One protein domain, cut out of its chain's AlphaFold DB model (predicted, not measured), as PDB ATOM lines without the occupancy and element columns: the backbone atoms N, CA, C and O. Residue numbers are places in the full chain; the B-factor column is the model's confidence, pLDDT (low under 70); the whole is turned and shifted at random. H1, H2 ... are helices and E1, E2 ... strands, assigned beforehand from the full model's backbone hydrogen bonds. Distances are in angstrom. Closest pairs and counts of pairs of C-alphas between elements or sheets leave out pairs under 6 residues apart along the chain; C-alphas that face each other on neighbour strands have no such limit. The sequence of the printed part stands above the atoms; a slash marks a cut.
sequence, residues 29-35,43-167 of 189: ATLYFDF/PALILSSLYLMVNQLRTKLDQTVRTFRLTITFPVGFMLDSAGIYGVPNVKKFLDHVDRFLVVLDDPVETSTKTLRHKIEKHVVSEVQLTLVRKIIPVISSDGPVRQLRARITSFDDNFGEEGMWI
ATOM      1  N   ALA A  29     274.297 173.638 245.916       82.00
ATOM      2  CA  ALA A  29     273.858 172.358 246.442       82.00
ATOM      3  C   ALA A  29     272.328 172.276 246.400       82.00
ATOM      4  O   ALA A  29     271.634 173.187 246.856       82.00
ATOM      5  N   THR A  30     271.814 171.157 245.893       83.81
ATOM      6  CA  THR A  30     270.387 170.827 245.936       83.81
ATOM      7  C   THR A  30     270.180 169.684 246.916       83.81
ATOM      8  O   THR A  30     270.777 168.618 246.767       83.81
ATOM      9  N   LEU A  31     269.350 169.910 247.928       85.06
ATOM     10  CA  LEU A  31     269.032 168.934 248.959       85.06
ATOM     11  C   LEU A  31     267.678 168.294 248.665       85.06
ATOM     12  O   LEU A  31     266.672 168.992 248.576       85.06
ATOM     13  N   TYR A  32     267.650 166.970 248.570       83.88
ATOM     14  CA  TYR A  32     266.427 166.184 248.458       83.88
ATOM     15  C   TYR A  32     266.404 165.152 249.580       83.88
ATOM     16  O   TYR A  32     267.346 164.369 249.726       83.88
ATOM     17  N   PHE A  33     265.334 165.163 250.368       77.44
ATOM     18  CA  PHE A  33     265.146 164.237 251.476       77.44
ATOM     19  C   PHE A  33     263.898 163.402 251.243       77.44
ATOM     20  O   PHE A  33     262.788 163.922 251.143       77.44
ATOM     21  N   ASP A  34     264.099 162.091 251.186       73.81
ATOM     22  CA  ASP A  34     263.017 161.121 251.150       73.81
ATOM     23  C   ASP A  34     262.581 160.788 252.583       73.81
ATOM     24  O   ASP A  34     263.182 159.954 253.268       73.81
ATOM     25  N   PHE A  35     261.539 161.481 253.050       72.62
ATOM     26  CA  PHE A  35     260.977 161.275 254.384       72.62
ATOM     27  C   PHE A  35     260.061 160.051 254.493       72.62
ATOM     28  O   PHE A  35     259.689 159.689 255.608       72.62
ATOM     29  N   PRO A  43     258.348 164.117 263.889       80.69
ATOM     30  CA  PRO A  43     258.455 165.177 262.889       80.69
ATOM     31  C   PRO A  43     259.118 166.455 263.416       80.69
ATOM     32  O   PRO A  43     259.810 167.146 262.663       80.69
ATOM     33  N   ALA A  44     258.937 166.780 264.701       83.44
ATOM     34  CA  ALA A  44     259.541 167.960 265.311       83.44
ATOM     35  C   ALA A  44     261.064 167.815 265.422       83.44
ATOM     36  O   ALA A  44     261.806 168.763 265.137       83.44
ATOM     37  N   LEU A  45     261.532 166.617 265.775       85.81
ATOM     38  CA  LEU A  45     262.954 166.315 265.863       85.81
ATOM     39  C   LEU A  45     263.595 166.365 264.475       85.81
ATOM     40  O   LEU A  45     264.589 167.070 264.302       85.81
ATOM     41  N   ILE A  46     262.970 165.736 263.471       85.31
ATOM     42  CA  ILE A  46     263.438 165.786 262.076       85.31
ATOM     43  C   ILE A  46     263.552 167.233 261.594       85.31
ATOM     44  O   ILE A  46     264.584 167.624 261.045       85.31
ATOM     45  N   LEU A  47     262.523 168.050 261.833       86.12
ATOM     46  CA  LEU A  47     262.524 169.455 261.434       86.12
ATOM     47  C   LEU A  47     263.662 170.238 262.104       86.12
ATOM     48  O   LEU A  47     264.336 171.026 261.442       86.12
ATOM     49  N   SER A  48     263.889 170.020 263.403       88.25
ATOM     50  CA  SER A  48     264.956 170.698 264.146       88.25
ATOM     51  C   SER A  48     266.351 170.305 263.645       88.25
ATOM     52  O   SER A  48     267.193 171.175 263.417       88.25
ATOM     53  N   SER A  49     266.581 169.014 263.385       88.81
ATOM     54  CA  SER A  49     267.839 168.510 262.831       88.81
ATOM     55  C   SER A  49     268.076 169.027 261.414       88.81
ATOM     56  O   SER A  49     269.181 169.470 261.100       88.81
ATOM     57  N   LEU A  50     267.034 169.040 260.578       89.12
ATOM     58  CA  LEU A  50     267.101 169.582 259.225       89.12
ATOM     59  C   LEU A  50     267.456 171.072 259.247       89.12
ATOM     60  O   LEU A  50     268.335 171.501 258.503       89.12
ATOM     61  N   TYR A  51     266.816 171.853 260.118       90.75
ATOM     62  CA  TYR A  51     267.110 173.277 260.275       90.75
ATOM     63  C   TYR A  51     268.563 173.529 260.680       90.75
ATOM     64  O   TYR A  51     269.249 174.331 260.047       90.75
ATOM     65  N   LEU A  52     269.059 172.805 261.688       91.50
ATOM     66  CA  LEU A  52     270.450 172.916 262.129       91.50
ATOM     67  C   LEU A  52     271.431 172.576 261.005       91.50
ATOM     68  O   LEU A  52     272.387 173.316 260.780       91.50
ATOM     69  N   MET A  53     271.175 171.493 260.272       92.06
ATOM     70  CA  MET A  53     272.010 171.074 259.152       92.06
ATOM     71  C   MET A  53     272.014 172.119 258.025       92.06
ATOM     72  O   MET A  53     273.086 172.468 257.529       92.06
ATOM     73  N   VAL A  54     270.849 172.655 257.641       91.88
ATOM     74  CA  VAL A  54     270.739 173.702 256.609       91.88
ATOM     75  C   VAL A  54     271.487 174.966 257.031       91.88
ATOM     76  O   VAL A  54     272.257 175.505 256.241       91.88
ATOM     77  N   ASN A  55     271.331 175.403 258.282       92.19
ATOM     78  CA  ASN A  55     272.021 176.580 258.809       92.19
ATOM     79  C   ASN A  55     273.553 176.396 258.829       92.19
ATOM     80  O   ASN A  55     274.310 177.270 258.402       92.19
ATOM     81  N   GLN A  56     274.030 175.226 259.268       91.62
ATOM     82  CA  GLN A  56     275.459 174.899 259.244       91.62
ATOM     83  C   GLN A  56     276.010 174.849 257.819       91.62
ATOM     84  O   GLN A  56     277.119 175.324 257.572       91.62
ATOM     85  N   LEU A  57     275.250 174.280 256.881       88.56
ATOM     86  CA  LEU A  57     275.637 174.242 255.477       88.56
ATOM     87  C   LEU A  57     275.708 175.655 254.897       88.56
ATOM     88  O   LEU A  57     276.717 175.992 254.286       88.56
ATOM     89  N   ARG A  58     274.695 176.494 255.143       91.31
ATOM     90  CA  ARG A  58     274.679 177.885 254.683       91.31
ATOM     91  C   ARG A  58     275.890 178.658 255.195       91.31
ATOM     92  O   ARG A  58     276.629 179.223 254.398       91.31
ATOM     93  N   THR A  59     276.168 178.554 256.494       90.31
ATOM     94  CA  THR A  59     277.341 179.180 257.120       90.31
ATOM     95  C   THR A  59     278.646 178.748 256.445       90.31
ATOM     96  O   THR A  59     279.510 179.576 256.174       90.31
ATOM     97  N   LYS A  60     278.801 177.453 256.144       88.19
ATOM     98  CA  LYS A  60     279.999 176.941 255.462       88.19
ATOM     99  C   LYS A  60     280.116 177.436 254.022       88.19
ATOM    100  O   LYS A  60     281.228 177.675 253.567       88.19
ATOM    101  N   LEU A  61     279.000 177.568 253.307       85.50
ATOM    102  CA  LEU A  61     278.993 178.094 251.942       85.50
ATOM    103  C   LEU A  61     279.336 179.590 251.924       85.50
ATOM    104  O   LEU A  61     280.149 180.009 251.104       85.50
ATOM    105  N   ASP A  62     278.809 180.364 252.875       86.56
ATOM    106  CA  ASP A  62     279.066 181.807 252.994       86.56
ATOM    107  C   ASP A  62     280.514 182.133 253.405       86.56
ATOM    108  O   ASP A  62     281.021 183.208 253.100       86.56
ATOM    109  N   GLN A  63     281.214 181.203 254.064       86.44
ATOM    110  CA  GLN A  63     282.646 181.334 254.375       86.44
ATOM    111  C   GLN A  63     283.551 181.211 253.143       86.44
ATOM    112  O   GLN A  63     284.747 181.501 253.219       86.44
ATOM    113  N   THR A  64     283.019 180.754 252.010       81.00
ATOM    114  CA  THR A  64     283.791 180.651 250.775       81.00
ATOM    115  C   THR A  64     283.743 181.960 249.986       81.00
ATOM    116  O   THR A  64     282.780 182.714 250.045       81.00
ATOM    117  N   VAL A  65     284.779 182.230 249.185       73.50
ATOM    118  CA  VAL A  65     284.840 183.426 248.314       73.50
ATOM    119  C   VAL A  65     283.792 183.375 247.187       73.50
ATOM    120  O   VAL A  65     283.535 184.373 246.518       73.50
ATOM    121  N   ARG A  66     283.190 182.205 246.942       77.94
ATOM    122  CA  ARG A  66     282.214 181.991 245.874       77.94
ATOM    123  C   ARG A  66     280.800 181.979 246.433       77.94
ATOM    124  O   ARG A  66     280.541 181.447 247.504       77.94
ATOM    125  N   THR A  67     279.869 182.505 245.653       79.50
ATOM    126  CA  THR A  67     278.445 182.460 245.967       79.50
ATOM    127  C   THR A  67     277.855 181.132 245.497       79.50
ATOM    128  O   THR A  67     277.634 180.921 244.308       79.50
ATOM    129  N   PHE A  68     277.603 180.222 246.437       82.88
ATOM    130  CA  PHE A  68     276.911 178.964 246.163       82.88
ATOM    131  C   PHE A  68     275.420 179.096 246.461       82.88
ATOM    132  O   PHE A  68     275.038 179.598 247.516       82.88
ATOM    133  N   ARG A  69     274.574 178.603 245.552       85.38
ATOM    134  CA  ARG A  69     273.123 178.549 245.770       85.38
ATOM    135  C   ARG A  69     272.743 177.312 246.571       85.38
ATOM    136  O   ARG A  69     273.124 176.202 246.209       85.38
ATOM    137  N   LEU A  70     271.943 177.478 247.615       88.00
ATOM    138  CA  LEU A  70     271.352 176.378 248.365       88.00
ATOM    139  C   LEU A  70     269.880 176.228 247.994       88.00
ATOM    140  O   LEU A  70     269.076 177.142 248.168       88.00
ATOM    141  N   THR A  71     269.533 175.056 247.478       88.06
ATOM    142  CA  THR A  71     268.184 174.728 247.018       88.06
ATOM    143  C   THR A  71     267.664 173.509 247.764       88.06
ATOM    144  O   THR A  71     268.405 172.554 247.982       88.06
ATOM    145  N   ILE A  72     266.390 173.516 248.156       88.12
ATOM    146  CA  ILE A  72     265.726 172.341 248.742       88.12
ATOM    147  C   ILE A  72     264.651 171.852 247.775       88.12
ATOM    148  O   ILE A  72     263.890 172.655 247.248       88.12
ATOM    149  N   THR A  73     264.576 170.544 247.557       85.88
ATOM    150  CA  THR A  73     263.595 169.899 246.680       85.88
ATOM    151  C   THR A  73     262.702 168.951 247.466       85.88
ATOM    152  O   THR A  73     263.205 168.127 248.231       85.88
ATOM    153  N   PHE A  74     261.386 169.033 247.257       84.44
ATOM    154  CA  PHE A  74     260.418 168.113 247.863       84.44
ATOM    155  C   PHE A  74     259.118 167.989 247.047       84.44
ATOM    156  O   PHE A  74     258.755 168.921 246.328       84.44
ATOM    157  N   PRO A  75     258.392 166.861 247.167       82.06
ATOM    158  CA  PRO A  75     257.043 166.703 246.619       82.06
ATOM    159  C   PRO A  75     256.022 167.689 247.192       82.06
ATOM    160  O   PRO A  75     256.034 167.986 248.389       82.06
ATOM    161  N   VAL A  76     255.085 168.136 246.356       82.56
ATOM    162  CA  VAL A  76     254.020 169.081 246.716       82.56
ATOM    163  C   VAL A  76     253.138 168.561 247.851       82.56
ATOM    164  O   VAL A  76     252.730 169.354 248.702       82.56
ATOM    165  N   GLY A  77     252.945 167.240 247.945       79.62
ATOM    166  CA  GLY A  77     252.250 166.587 249.058       79.62
ATOM    167  C   GLY A  77     252.777 167.008 250.435       79.62
ATOM    168  O   GLY A  77     251.993 167.369 251.304       79.62
ATOM    169  N   PHE A  78     254.098 167.141 250.614       80.12
ATOM    170  CA  PHE A  78     254.673 167.566 251.902       80.12
ATOM    171  C   PHE A  78     254.337 169.008 252.299       80.12
ATOM    172  O   PHE A  78     254.466 169.357 253.474       80.12
ATOM    173  N   MET A  79     253.933 169.849 251.344       81.12
ATOM    174  CA  MET A  79     253.449 171.201 251.618       81.12
ATOM    175  C   MET A  79     251.919 171.243 251.720       81.12
ATOM    176  O   MET A  79     251.380 172.042 252.494       81.12
ATOM    177  N   LEU A  80     251.207 170.390 250.974       77.50
ATOM    178  CA  LEU A  80     249.743 170.280 250.981       77.50
ATOM    179  C   LEU A  80     249.188 169.513 252.184       77.50
ATOM    180  O   LEU A  80     248.097 169.849 252.647       77.50
ATOM    181  N   ASP A  81     249.981 168.653 252.802       72.62
ATOM    182  CA  ASP A  81     249.648 168.023 254.071       72.62
ATOM    183  C   ASP A  81     250.078 168.946 255.214       72.62
ATOM    184  O   ASP A  81     251.242 169.306 255.371       72.62
ATOM    185  N   SER A  82     249.122 169.408 256.021       54.56
ATOM    186  CA  SER A  82     249.370 170.321 257.153       54.56
ATOM    187  C   SER A  82     250.280 169.735 258.243       54.56
ATOM    188  O   SER A  82     250.784 170.498 259.063       54.56
ATOM    189  N   ALA A  83     250.514 168.419 258.235       61.28
ATOM    190  CA  ALA A  83     251.425 167.711 259.134       61.28
ATOM    191  C   ALA A  83     252.831 167.475 258.538       61.28
ATOM    192  O   ALA A  83     253.693 166.906 259.205       61.28
ATOM    193  N   GLY A  84     253.076 167.891 257.291       71.38
ATOM    194  CA  GLY A  84     254.348 167.664 256.615       71.38
ATOM    195  C   GLY A  84     255.499 168.506 257.177       71.38
ATOM    196  O   GLY A  84     255.329 169.656 257.592       71.38
ATOM    197  N   ILE A  85     256.717 167.958 257.115       80.62
ATOM    198  CA  ILE A  85     257.964 168.656 257.488       80.62
ATOM    199  C   ILE A  85     258.107 169.974 256.704       80.62
ATOM    200  O   ILE A  85     258.543 170.981 257.265       80.62
ATOM    201  N   TYR A  86     257.647 170.000 255.448       83.50
ATOM    202  CA  TYR A  86     257.645 171.173 254.566       83.50
ATOM    203  C   TYR A  86     256.302 171.912 254.493       83.50
ATOM    204  O   TYR A  86     256.017 172.602 253.513       83.50
ATOM    205  N   GLY A  87     255.480 171.842 255.543       85.31
ATOM    206  CA  GLY A  87     254.330 172.733 255.667       85.31
ATOM    207  C   GLY A  87     254.749 174.210 255.583       85.31
ATOM    208  O   GLY A  87     255.836 174.587 256.024       85.31
ATOM    209  N   VAL A  88     253.874 175.071 255.052       83.88
ATOM    210  CA  VAL A  88     254.144 176.512 254.855       83.88
ATOM    211  C   VAL A  88     254.753 177.206 256.095       83.88
ATOM    212  O   VAL A  88     255.750 177.918 255.936       83.88
ATOM    213  N   PRO A  89     254.267 176.973 257.337       84.00
ATOM    214  CA  PRO A  89     254.868 177.574 258.535       84.00
ATOM    215  C   PRO A  89     256.317 177.139 258.792       84.00
ATOM    216  O   PRO A  89     257.105 177.903 259.348       84.00
ATOM    217  N   ASN A  90     256.679 175.920 258.389       86.75
ATOM    218  CA  ASN A  90     258.023 175.375 258.546       86.75
ATOM    219  C   ASN A  90     258.948 175.869 257.438       86.75
ATOM    220  O   ASN A  90     260.058 176.294 257.737       86.75
ATOM    221  N   VAL A  91     258.476 175.911 256.188       86.75
ATOM    222  CA  VAL A  91     259.243 176.443 255.047       86.75
ATOM    223  C   VAL A  91     259.633 177.900 255.273       86.75
ATOM    224  O   VAL A  91     260.763 178.285 254.975       86.75
ATOM    225  N   LYS A  92     258.762 178.686 255.918       87.19
ATOM    226  CA  LYS A  92     259.076 180.056 256.344       87.19
ATOM    227  C   LYS A  92     260.371 180.142 257.164       87.19
ATOM    228  O   LYS A  92     261.125 181.091 256.988       87.19
ATOM    229  N   LYS A  93     260.660 179.159 258.024       88.56
ATOM    230  CA  LYS A  93     261.870 179.151 258.869       88.56
ATOM    231  C   LYS A  93     263.155 179.027 258.046       88.56
ATOM    232  O   LYS A  93     264.209 179.449 258.502       88.56
ATOM    233  N   PHE A  94     263.071 178.462 256.844       88.88
ATOM    234  CA  PHE A  94     264.213 178.261 255.955       88.88
ATOM    235  C   PHE A  94     264.448 179.430 254.990       88.88
ATOM    236  O   PHE A  94     265.447 179.413 254.276       88.88
ATOM    237  N   LEU A  95     263.565 180.439 254.953       87.69
ATOM    238  CA  LEU A  95     263.623 181.524 253.965       87.69
ATOM    239  C   LEU A  95     264.950 182.283 253.967       87.69
ATOM    240  O   LEU A  95     265.402 182.671 252.895       87.69
ATOM    241  N   ASP A  96     265.578 182.464 255.123       88.38
ATOM    242  CA  ASP A  96     266.831 183.224 255.228       88.38
ATOM    243  C   ASP A  96     268.066 182.390 254.863       88.38
ATOM    244  O   ASP A  96     269.123 182.934 254.561       88.38
ATOM    245  N   HIS A  97     267.927 181.062 254.846       90.19
ATOM    246  CA  HIS A  97     269.038 180.123 254.656       90.19
ATOM    247  C   HIS A  97     269.027 179.444 253.289       90.19
ATOM    248  O   HIS A  97     270.012 178.823 252.898       90.19
ATOM    249  N   VAL A  98     267.908 179.528 252.569       89.19
ATOM    250  CA  VAL A  98     267.671 178.814 251.312       89.19
ATOM    251  C   VAL A  98     267.337 179.811 250.210       89.19
ATOM    252  O   VAL A  98     266.494 180.701 250.367       89.19
ATOM    253  N   ASP A  99     267.989 179.653 249.062       88.62
ATOM    254  CA  ASP A  99     267.813 180.536 247.914       88.62
ATOM    255  C   ASP A  99     266.542 180.194 247.128       88.62
ATOM    256  O   ASP A  99     265.842 181.105 246.670       88.62
ATOM    257  N   ARG A 100     266.234 178.892 246.992       88.06
ATOM    258  CA  ARG A 100     265.093 178.360 246.229       88.06
ATOM    259  C   ARG A 100     264.506 177.074 246.822       88.06
ATOM    260  O   ARG A 100     265.225 176.240 247.375       88.06
ATOM    261  N   PHE A 101     263.204 176.884 246.628       86.56
ATOM    262  CA  PHE A 101     262.482 175.647 246.923       86.56
ATOM    263  C   PHE A 101     261.933 175.061 245.627       86.56
ATOM    264  O   PHE A 101     261.073 175.668 244.999       86.56
ATOM    265  N   LEU A 102     262.409 173.886 245.232       85.81
ATOM    266  CA  LEU A 102     261.870 173.150 244.094       85.81
ATOM    267  C   LEU A 102     260.733 172.253 244.582       85.81
ATOM    268  O   LEU A 102     260.969 171.296 245.322       85.81
ATOM    269  N   VAL A 103     259.507 172.561 244.179       83.94
ATOM    270  CA  VAL A 103     258.321 171.812 244.606       83.94
ATOM    271  C   VAL A 103     257.875 170.907 243.472       83.94
ATOM    272  O   VAL A 103     257.321 171.382 242.486       83.94
ATOM    273  N   VAL A 104     258.128 169.607 243.602       81.12
ATOM    274  CA  VAL A 104     257.753 168.623 242.581       81.12
ATOM    275  C   VAL A 104     256.246 168.419 242.628       81.12
ATOM    276  O   VAL A 104     255.705 168.015 243.654       81.12
ATOM    277  N   LEU A 105     255.566 168.740 241.535       77.19
ATOM    278  CA  LEU A 105     254.118 168.671 241.447       77.19
ATOM    279  C   LEU A 105     253.663 167.282 241.025       77.19
ATOM    280  O   LEU A 105     254.136 166.744 240.022       77.19
ATOM    281  N   ASP A 106     252.690 166.764 241.762       70.38
ATOM    282  CA  ASP A 106     251.969 165.553 241.402       70.38
ATOM    283  C   ASP A 106     250.861 165.874 240.394       70.38
ATOM    284  O   ASP A 106     250.304 166.983 240.362       70.38
ATOM    285  N   ASP A 107     250.534 164.885 239.565       61.31
ATOM    286  CA  ASP A 107     249.435 164.985 238.617       61.31
ATOM    287  C   ASP A 107     248.063 164.891 239.313       61.31
ATOM    288  O   ASP A 107     247.877 164.012 240.156       61.31
ATOM    289  N   PRO A 108     247.072 165.735 238.948       62.81
ATOM    290  CA  PRO A 108     247.100 166.747 237.887       62.81
ATOM    291  C   PRO A 108     247.729 168.092 238.309       62.81
ATOM    292  O   PRO A 108     247.290 168.755 239.250       62.81
ATOM    293  N   VAL A 109     248.698 168.552 237.512       60.59
ATOM    294  CA  VAL A 109     249.514 169.759 237.762       60.59
ATOM    295  C   VAL A 109     248.705 171.051 237.969       60.59
ATOM    296  O   VAL A 109     249.040 171.828 238.858       60.59
ATOM    297  N   GLU A 110     247.641 171.290 237.191       60.53
ATOM    298  CA  GLU A 110     246.860 172.543 237.255       60.53
ATOM    299  C   GLU A 110     246.102 172.702 238.586       60.53
ATOM    300  O   GLU A 110     245.939 173.804 239.114       60.53
ATOM    301  N   THR A 111     245.633 171.590 239.152       66.19
ATOM    302  CA  THR A 111     244.986 171.599 240.466       66.19
ATOM    303  C   THR A 111     246.035 171.815 241.551       66.19
ATOM    304  O   THR A 111     245.859 172.680 242.409       66.19
ATOM    305  N   SER A 112     247.166 171.111 241.457       67.06
ATOM    306  CA  SER A 112     248.274 171.212 242.408       67.06
ATOM    307  C   SER A 112     248.841 172.634 242.512       67.06
ATOM    308  O   SER A 112     249.076 173.106 243.623       67.06
ATOM    309  N   THR A 113     248.996 173.366 241.403       69.19
ATOM    310  CA  THR A 113     249.496 174.756 241.409       69.19
ATOM    311  C   THR A 113     248.540 175.741 242.066       69.19
ATOM    312  O   THR A 113     248.958 176.525 242.922       69.19
ATOM    313  N   LYS A 114     247.251 175.685 241.713       72.50
ATOM    314  CA  LYS A 114     246.215 176.549 242.303       72.50
ATOM    315  C   LYS A 114     246.068 176.287 243.801       72.50
ATOM    316  O   LYS A 114     246.024 177.230 244.593       72.50
ATOM    317  N   THR A 115     246.047 175.018 244.211       77.06
ATOM    318  CA  THR A 115     245.964 174.641 245.628       77.06
ATOM    319  C   THR A 115     247.209 175.074 246.399       77.06
ATOM    320  O   THR A 115     247.082 175.612 247.500       77.06
ATOM    321  N   LEU A 116     248.400 174.907 245.821       75.88
ATOM    322  CA  LEU A 116     249.662 175.350 246.410       75.88
ATOM    323  C   LEU A 116     249.665 176.861 246.669       75.88
ATOM    324  O   LEU A 116     249.927 177.295 247.793       75.88
ATOM    325  N   ARG A 117     249.303 177.661 245.658       76.50
ATOM    326  CA  ARG A 117     249.219 179.122 245.774       76.50
ATOM    327  C   ARG A 117     248.208 179.554 246.834       76.50
ATOM    328  O   ARG A 117     248.561 180.316 247.734       76.50
ATOM    329  N   HIS A 118     246.995 179.004 246.787       81.19
ATOM    330  CA  HIS A 118     245.956 179.304 247.771       81.19
ATOM    331  C   HIS A 118     246.402 178.958 249.199       81.19
ATOM    332  O   HIS A 118     246.135 179.690 250.155       81.19
ATOM    333  N   LYS A 119     247.126 177.845 249.372       79.31
ATOM    334  CA  LYS A 119     247.629 177.438 250.683       79.31
ATOM    335  C   LYS A 119     248.693 178.400 251.211       79.31
ATOM    336  O   LYS A 119     248.679 178.694 252.406       79.31
ATOM    337  N   ILE A 120     249.571 178.912 250.350       79.00
ATOM    338  CA  ILE A 120     250.554 179.943 250.711       79.00
ATOM    339  C   ILE A 120     249.846 181.248 251.103       79.00
ATOM    340  O   ILE A 120     250.115 181.783 252.178       79.00
ATOM    341  N   GLU A 121     248.897 181.706 250.282       79.88
ATOM    342  CA  GLU A 121     248.071 182.900 250.519       79.88
ATOM    343  C   GLU A 121     247.332 182.851 251.861       79.88
ATOM    344  O   GLU A 121     247.289 183.835 252.594       79.88
ATOM    345  N   LYS A 122     246.792 181.686 252.230       79.56
ATOM    346  CA  LYS A 122     246.040 181.515 253.479       79.56
ATOM    347  C   LYS A 122     246.909 181.581 254.744       79.56
ATOM    348  O   LYS A 122     246.389 181.892 255.812       79.56
ATOM    349  N   HIS A 123     248.199 181.246 254.660       72.00
ATOM    350  CA  HIS A 123     249.060 181.056 255.841       72.00
ATOM    351  C   HIS A 123     250.098 182.164 256.049       72.00
ATOM    352  O   HIS A 123     250.815 182.134 257.053       72.00
ATOM    353  N   VAL A 124     250.227 183.118 255.124       67.31
ATOM    354  CA  VAL A 124     251.324 184.092 255.141       67.31
ATOM    355  C   VAL A 124     250.816 185.503 254.834       67.31
ATOM    356  O   VAL A 124     250.013 185.698 253.936       67.31
ATOM    357  N   VAL A 125     251.306 186.493 255.590       72.75
ATOM    358  CA  VAL A 125     251.036 187.928 255.375       72.75
ATOM    359  C   VAL A 125     251.805 188.432 254.142       72.75
ATOM    360  O   VAL A 125     252.896 187.935 253.853       72.75
ATOM    361  N   SER A 126     251.259 189.433 253.448       68.69
ATOM    362  CA  SER A 126     251.630 189.871 252.089       68.69
ATOM    363  C   SER A 126     253.131 189.924 251.754       68.69
ATOM    364  O   SER A 126     253.529 189.453 250.692       68.69
ATOM    365  N   GLU A 127     253.998 190.446 252.622       70.06
ATOM    366  CA  GLU A 127     255.425 190.625 252.292       70.06
ATOM    367  C   GLU A 127     256.235 189.313 252.338       70.06
ATOM    368  O   GLU A 127     256.979 188.972 251.409       70.06
ATOM    369  N   VAL A 128     256.038 188.510 253.389       73.12
ATOM    370  CA  VAL A 128     256.654 187.176 253.510       73.12
ATOM    371  C   VAL A 128     256.079 186.236 252.451       73.12
ATOM    372  O   VAL A 128     256.779 185.371 251.926       73.12
ATOM    373  N   GLN A 129     254.809 186.431 252.106       70.62
ATOM    374  CA  GLN A 129     254.111 185.663 251.089       70.62
ATOM    375  C   GLN A 129     254.734 185.886 249.708       70.62
ATOM    376  O   GLN A 129     255.052 184.915 249.027       70.62
ATOM    377  N   LEU A 130     254.982 187.141 249.322       69.69
ATOM    378  CA  LEU A 130     255.662 187.470 248.066       69.69
ATOM    379  C   LEU A 130     257.064 186.861 248.003       69.69
ATOM    380  O   LEU A 130     257.462 186.328 246.969       69.69
ATOM    381  N   THR A 131     257.801 186.899 249.113       77.69
ATOM    382  CA  THR A 131     259.139 186.298 249.194       77.69
ATOM    383  C   THR A 131     259.082 184.784 249.011       77.69
ATOM    384  O   THR A 131     259.871 184.221 248.255       77.69
ATOM    385  N   LEU A 132     258.126 184.118 249.660       80.88
ATOM    386  CA  LEU A 132     257.958 182.673 249.563       80.88
ATOM    387  C   LEU A 132     257.531 182.244 248.153       80.88
ATOM    388  O   LEU A 132     258.133 181.330 247.598       80.88
ATOM    389  N   VAL A 133     256.561 182.935 247.544       76.56
ATOM    390  CA  VAL A 133     256.107 182.663 246.168       76.56
ATOM    391  C   VAL A 133     257.240 182.857 245.159       76.56
ATOM    392  O   VAL A 133     257.380 182.054 244.247       76.56
ATOM    393  N   ARG A 134     258.097 183.871 245.337       78.75
ATOM    394  CA  ARG A 134     259.263 184.103 244.461       78.75
ATOM    395  C   ARG A 134     260.375 183.068 244.625       78.75
ATOM    396  O   ARG A 134     261.172 182.892 243.712       78.75
ATOM    397  N   LYS A 135     260.480 182.435 245.796       84.81
ATOM    398  CA  LYS A 135     261.492 181.404 246.065       84.81
ATOM    399  C   LYS A 135     261.011 179.996 245.725       84.81
ATOM    400  O   LYS A 135     261.856 179.120 245.551       84.81
ATOM    401  N   ILE A 136     259.701 179.766 245.663       83.06
ATOM    402  CA  ILE A 136     259.122 178.490 245.243       83.06
ATOM    403  C   ILE A 136     259.125 178.419 243.721       83.06
ATOM    404  O   ILE A 136     258.488 179.216 243.044       83.06
ATOM    405  N   ILE A 137     259.821 177.412 243.214       81.94
ATOM    406  CA  ILE A 137     259.840 177.031 241.813       81.94
ATOM    407  C   ILE A 137     259.056 175.721 241.723       81.94
ATOM    408  O   ILE A 137     259.546 174.684 242.189       81.94
ATOM    409  N   PRO A 138     257.831 175.727 241.187       74.31
ATOM    410  CA  PRO A 138     257.144 174.485 240.903       74.31
ATOM    411  C   PRO A 138     257.888 173.713 239.813       74.31
ATOM    412  O   PRO A 138     258.383 174.282 238.838       74.31
ATOM    413  N   VAL A 139     257.959 172.400 239.993       72.00
ATOM    414  CA  VAL A 139     258.678 171.499 239.104       72.00
ATOM    415  C   VAL A 139     257.742 170.414 238.607       72.00
ATOM    416  O   VAL A 139     257.183 169.657 239.395       72.00
ATOM    417  N   ILE A 140     257.585 170.319 237.291       70.81
ATOM    418  CA  ILE A 140     256.801 169.256 236.653       70.81
ATOM    419  C   ILE A 140     257.698 168.081 236.266       70.81
ATOM    420  O   ILE A 140     258.807 168.287 235.766       70.81
ATOM    421  N   SER A 141     257.213 166.853 236.467       63.53
ATOM    422  CA  SER A 141     257.850 165.671 235.875       63.53
ATOM    423  C   SER A 141     257.565 165.609 234.372       63.53
ATOM    424  O   SER A 141     256.457 165.922 233.921       63.53
ATOM    425  N   SER A 142     258.562 165.179 233.596       56.78
ATOM    426  CA  SER A 142     258.443 164.907 232.160       56.78
ATOM    427  C   SER A 142     257.739 163.585 231.829       56.78
ATOM    428  O   SER A 142     257.653 163.227 230.654       56.78
ATOM    429  N   ASP A 143     257.262 162.844 232.830       54.53
ATOM    430  CA  ASP A 143     256.583 161.558 232.650       54.53
ATOM    431  C   ASP A 143     255.171 161.763 232.074       54.53
ATOM    432  O   ASP A 143     254.160 161.711 232.769       54.53
ATOM    433  N   GLY A 144     255.088 162.059 230.776       54.88
ATOM    434  CA  GLY A 144     253.822 162.255 230.079       54.88
ATOM    435  C   GLY A 144     253.977 162.716 228.623       54.88
ATOM    436  O   GLY A 144     255.071 163.062 228.174       54.88
ATOM    437  N   PRO A 145     252.886 162.731 227.837       55.16
ATOM    438  CA  PRO A 145     252.916 163.204 226.456       55.16
ATOM    439  C   PRO A 145     253.321 164.683 226.380       55.16
ATOM    440  O   PRO A 145     252.733 165.522 227.056       55.16
ATOM    441  N   VAL A 146     254.231 165.037 225.465       54.56
ATOM    442  CA  VAL A 146     254.742 166.413 225.237       54.56
ATOM    443  C   VAL A 146     253.630 167.469 225.076       54.56
ATOM    444  O   VAL A 146     253.813 168.635 225.416       54.56
ATOM    445  N   ARG A 147     252.440 167.076 224.597       51.09
ATOM    446  CA  ARG A 147     251.268 167.967 224.507       51.09
ATOM    447  C   ARG A 147     250.754 168.439 225.873       51.09
ATOM    448  O   ARG A 147     250.310 169.576 225.970       51.09
ATOM    449  N   GLN A 148     250.839 167.606 226.907       55.22
ATOM    450  CA  GLN A 148     250.461 167.982 228.272       55.22
ATOM    451  C   GLN A 148     251.488 168.938 228.887       55.22
ATOM    452  O   GLN A 148     251.109 169.822 229.644       55.22
ATOM    453  N   LEU A 149     252.762 168.842 228.489       59.62
ATOM    454  CA  LEU A 149     253.818 169.757 228.930       59.62
ATOM    455  C   LEU A 149     253.516 171.215 228.541       59.62
ATOM    456  O   LEU A 149     253.645 172.101 229.375       59.62
ATOM    457  N   ARG A 150     253.041 171.468 227.310       58.12
ATOM    458  CA  ARG A 150     252.679 172.828 226.859       58.12
ATOM    459  C   ARG A 150     251.535 173.439 227.665       58.12
ATOM    460  O   ARG A 150     251.635 174.590 228.059       58.12
ATOM    461  N   ALA A 151     250.476 172.671 227.917       56.78
ATOM    462  CA  ALA A 151     249.352 173.144 228.727       56.78
ATOM    463  C   ALA A 151     249.765 173.393 230.189       56.78
ATOM    464  O   ALA A 151     249.288 174.336 230.812       56.78
ATOM    465  N   ARG A 152     250.687 172.575 230.717       57.56
ATOM    466  CA  ARG A 152     251.256 172.750 232.058       57.56
ATOM    467  C   ARG A 152     252.048 174.052 232.153       57.56
ATOM    468  O   ARG A 152     251.756 174.815 233.063       57.56
ATOM    469  N   ILE A 153     252.938 174.337 231.195       61.66
ATOM    470  CA  ILE A 153     253.731 175.584 231.131       61.66
ATOM    471  C   ILE A 153     252.820 176.822 231.189       61.66
ATOM    472  O   ILE A 153     252.983 177.664 232.058       61.66
ATOM    473  N   THR A 154     251.763 176.885 230.369       57.22
ATOM    474  CA  THR A 154     250.849 178.046 230.354       57.22
ATOM    475  C   THR A 154     250.127 178.291 231.691       57.22
ATOM    476  O   THR A 154     249.760 179.419 231.986       57.22
ATOM    477  N   SER A 155     249.927 177.267 232.529       54.56
ATOM    478  CA  SER A 155     249.283 177.433 233.846       54.56
ATOM    479  C   SER A 155     250.191 178.055 234.926       54.56
ATOM    480  O   SER A 155     249.700 178.449 235.990       54.56
ATOM    481  N   PHE A 156     251.503 178.130 234.675       56.41
ATOM    482  CA  PHE A 156     252.503 178.643 235.617       56.41
ATOM    483  C   PHE A 156     252.745 180.143 235.501       56.41
ATOM    484  O   PHE A 156     252.910 180.771 236.549       56.41
ATOM    485  N   ASP A 157     252.684 180.698 234.289       54.06
ATOM    486  CA  ASP A 157     252.866 182.135 234.015       54.06
ATOM    487  C   ASP A 157     251.938 183.020 234.869       54.06
ATOM    488  O   ASP A 157     252.319 184.102 235.313       54.06
ATOM    489  N   ASP A 158     250.738 182.530 235.187       52.16
ATOM    490  CA  ASP A 158     249.778 183.256 236.021       52.16
ATOM    491  C   ASP A 158     250.076 183.153 237.534       52.16
ATOM    492  O   ASP A 158     249.500 183.900 238.334       52.16
ATOM    493  N   ASN A 159     250.938 182.215 237.962       54.56
ATOM    494  CA  ASN A 159     251.006 181.728 239.346       54.56
ATOM    495  C   ASN A 159     252.345 181.848 240.079       54.56
ATOM    496  O   ASN A 159     252.325 182.097 241.288       54.56
ATOM    497  N   PHE A 160     253.480 181.694 239.399       60.62
ATOM    498  CA  PHE A 160     254.814 181.739 240.012       60.62
ATOM    499  C   PHE A 160     255.800 182.497 239.113       60.62
ATOM    500  O   PHE A 160     255.579 182.630 237.919       60.62
ATOM    501  N   GLY A 161     256.878 183.037 239.695       51.84
ATOM    502  CA  GLY A 161     257.840 183.869 238.953       51.84
ATOM    503  C   GLY A 161     258.962 183.103 238.242       51.84
ATOM    504  O   GLY A 161     259.684 183.697 237.449       51.84
ATOM    505  N   GLU A 162     259.145 181.817 238.550       57.34
ATOM    506  CA  GLU A 162     260.194 180.955 237.991       57.34
ATOM    507  C   GLU A 162     259.661 179.523 237.816       57.34
ATOM    508  O   GLU A 162     258.813 179.076 238.591       57.34
ATOM    509  N   GLU A 163     260.189 178.791 236.829       57.44
ATOM    510  CA  GLU A 163     259.766 177.429 236.476       57.44
ATOM    511  C   GLU A 163     260.940 176.447 236.482       57.44
ATOM    512  O   GLU A 163     262.052 176.768 236.056       57.44
ATOM    513  N   GLY A 164     260.686 175.216 236.933       52.41
ATOM    514  CA  GLY A 164     261.647 174.121 236.871       52.41
ATOM    515  C   GLY A 164     261.058 172.909 236.159       52.41
ATOM    516  O   GLY A 164     259.860 172.643 236.217       52.41
ATOM    517  N   MET A 165     261.909 172.123 235.507       50.47
ATOM    518  CA  MET A 165     261.512 170.851 234.907       50.47
ATOM    519  C   MET A 165     262.349 169.732 235.512       50.47
ATOM    520  O   MET A 165     263.580 169.789 235.489       50.47
ATOM    521  N   TRP A 166     261.688 168.710 236.053       48.72
ATOM    522  CA  TRP A 166     262.366 167.516 236.538       48.72
ATOM    523  C   TRP A 166     262.473 166.525 235.388       48.72
ATOM    524  O   TRP A 166     261.485 165.915 234.977       48.72
ATOM    525  N   ILE A 167     263.681 166.385 234.846       46.12
ATOM    526  CA  ILE A 167     263.961 165.404 233.801       46.12
ATOM    527  C   ILE A 167     264.320 164.095 234.494       46.12
ATOM    528  O   ILE A 167     265.445 163.907 234.959       46.12
TER     529      ILE A 167
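Overview. This is residues 29 to 35 and 43 to 167 of the 189 residues of an uncharacterized protein of Nitrospirae bacterium (UniProt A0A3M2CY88). What does the model look like? A sheet of five parallel strands, strongly twisted and curled like part of a barrel, has the long helix H1 over E1 and E2 and H4 over E3 and E4 on the same face, with H3 touching both helices. H6 grazes the sheet at the end away from H1, and residues 62 to 67 stick out. What makes it up, and how large is it? The printed part has 132 residues with six named helices and five named strands, in chain order E1 H1 E2 H2 H3 E3 H4 H5 E4 H6 E5; the class is mixed and the sheet's order is E1 E2 E3 E4 E5. It is compact, with a radius of gyration of the C-alphas of 15.0 A and spans of 45 by 32 by 30 A.

Along the chain. Where are the strands? E1 is residues 29 to 32, from C-alpha 29 at (273.858, 172.358, 246.442); E2 is residues 69 to 75, 20.0 A long; E3 is residues 100 to 105, 15.4 A; E4 is residues 136 to 141, 15.9 A; E5 is residues 164 to 166, with C-alpha 166 at (262.366, 167.516, 236.538). Where are the helices? H1 is residues 43 to 62, 28.3 A long; H2 is 77 to 80; H3 is 88 to 94; H4 is 109 to 123, 21.3 A; H5 is 126 to 135, 14.3 A; H6 is 146 to 154, 13.3 A.

Arrangement. How do the strands pair? N 31 and O 71 are 2.8 A apart in E1 and E2, N 102 and O 72 2.8 A in E2 and E3, N 103 and O 137 2.9 A in E3 and E4, and N 166 and O 140 2.9 A in E4 and E5, each within hydrogen-bond range. Three strand-helix-strand units, parallel neighbour strands joined through helices, have right-handed crossovers: E2, H2 H3, E3; E3, H4 H5, E4; and E4, H6, E5. Which helices are on the sheet? H1, at a height over the sheet of 11.2 A, and H4, at 9.9 A, make two layers with it, helices on one face; H2, H3, H5 and H6 only graze it. How do the helices meet? H3 touches H4 about perpendicular at 79 degrees, the closest C-alphas being Val 88 and Ile 120, 6.5 A; H4 and H5 form a helical hairpin, closest at Glu 121 and Gln 129, 6.7 A. Every O i to N i+4 pair is within hydrogen-bond range in H1, H4 and H5, against 4 of 5 in H6 and 1 of 3 in H3, which has 3 of 4 O i to N i+3 pairs within range; H2 is too short for an i+4 pair.

Size, cuts and confidence. Is anything missing? Residues 36 to 42 are not printed, and C-alphas 35 and 43 are 9.7 A apart across the cut; of the links printed whole, none is long. Where is confidence low? Mean pLDDT of the printed part is 75.2, with 39 residues under 70, among them 141 to 167.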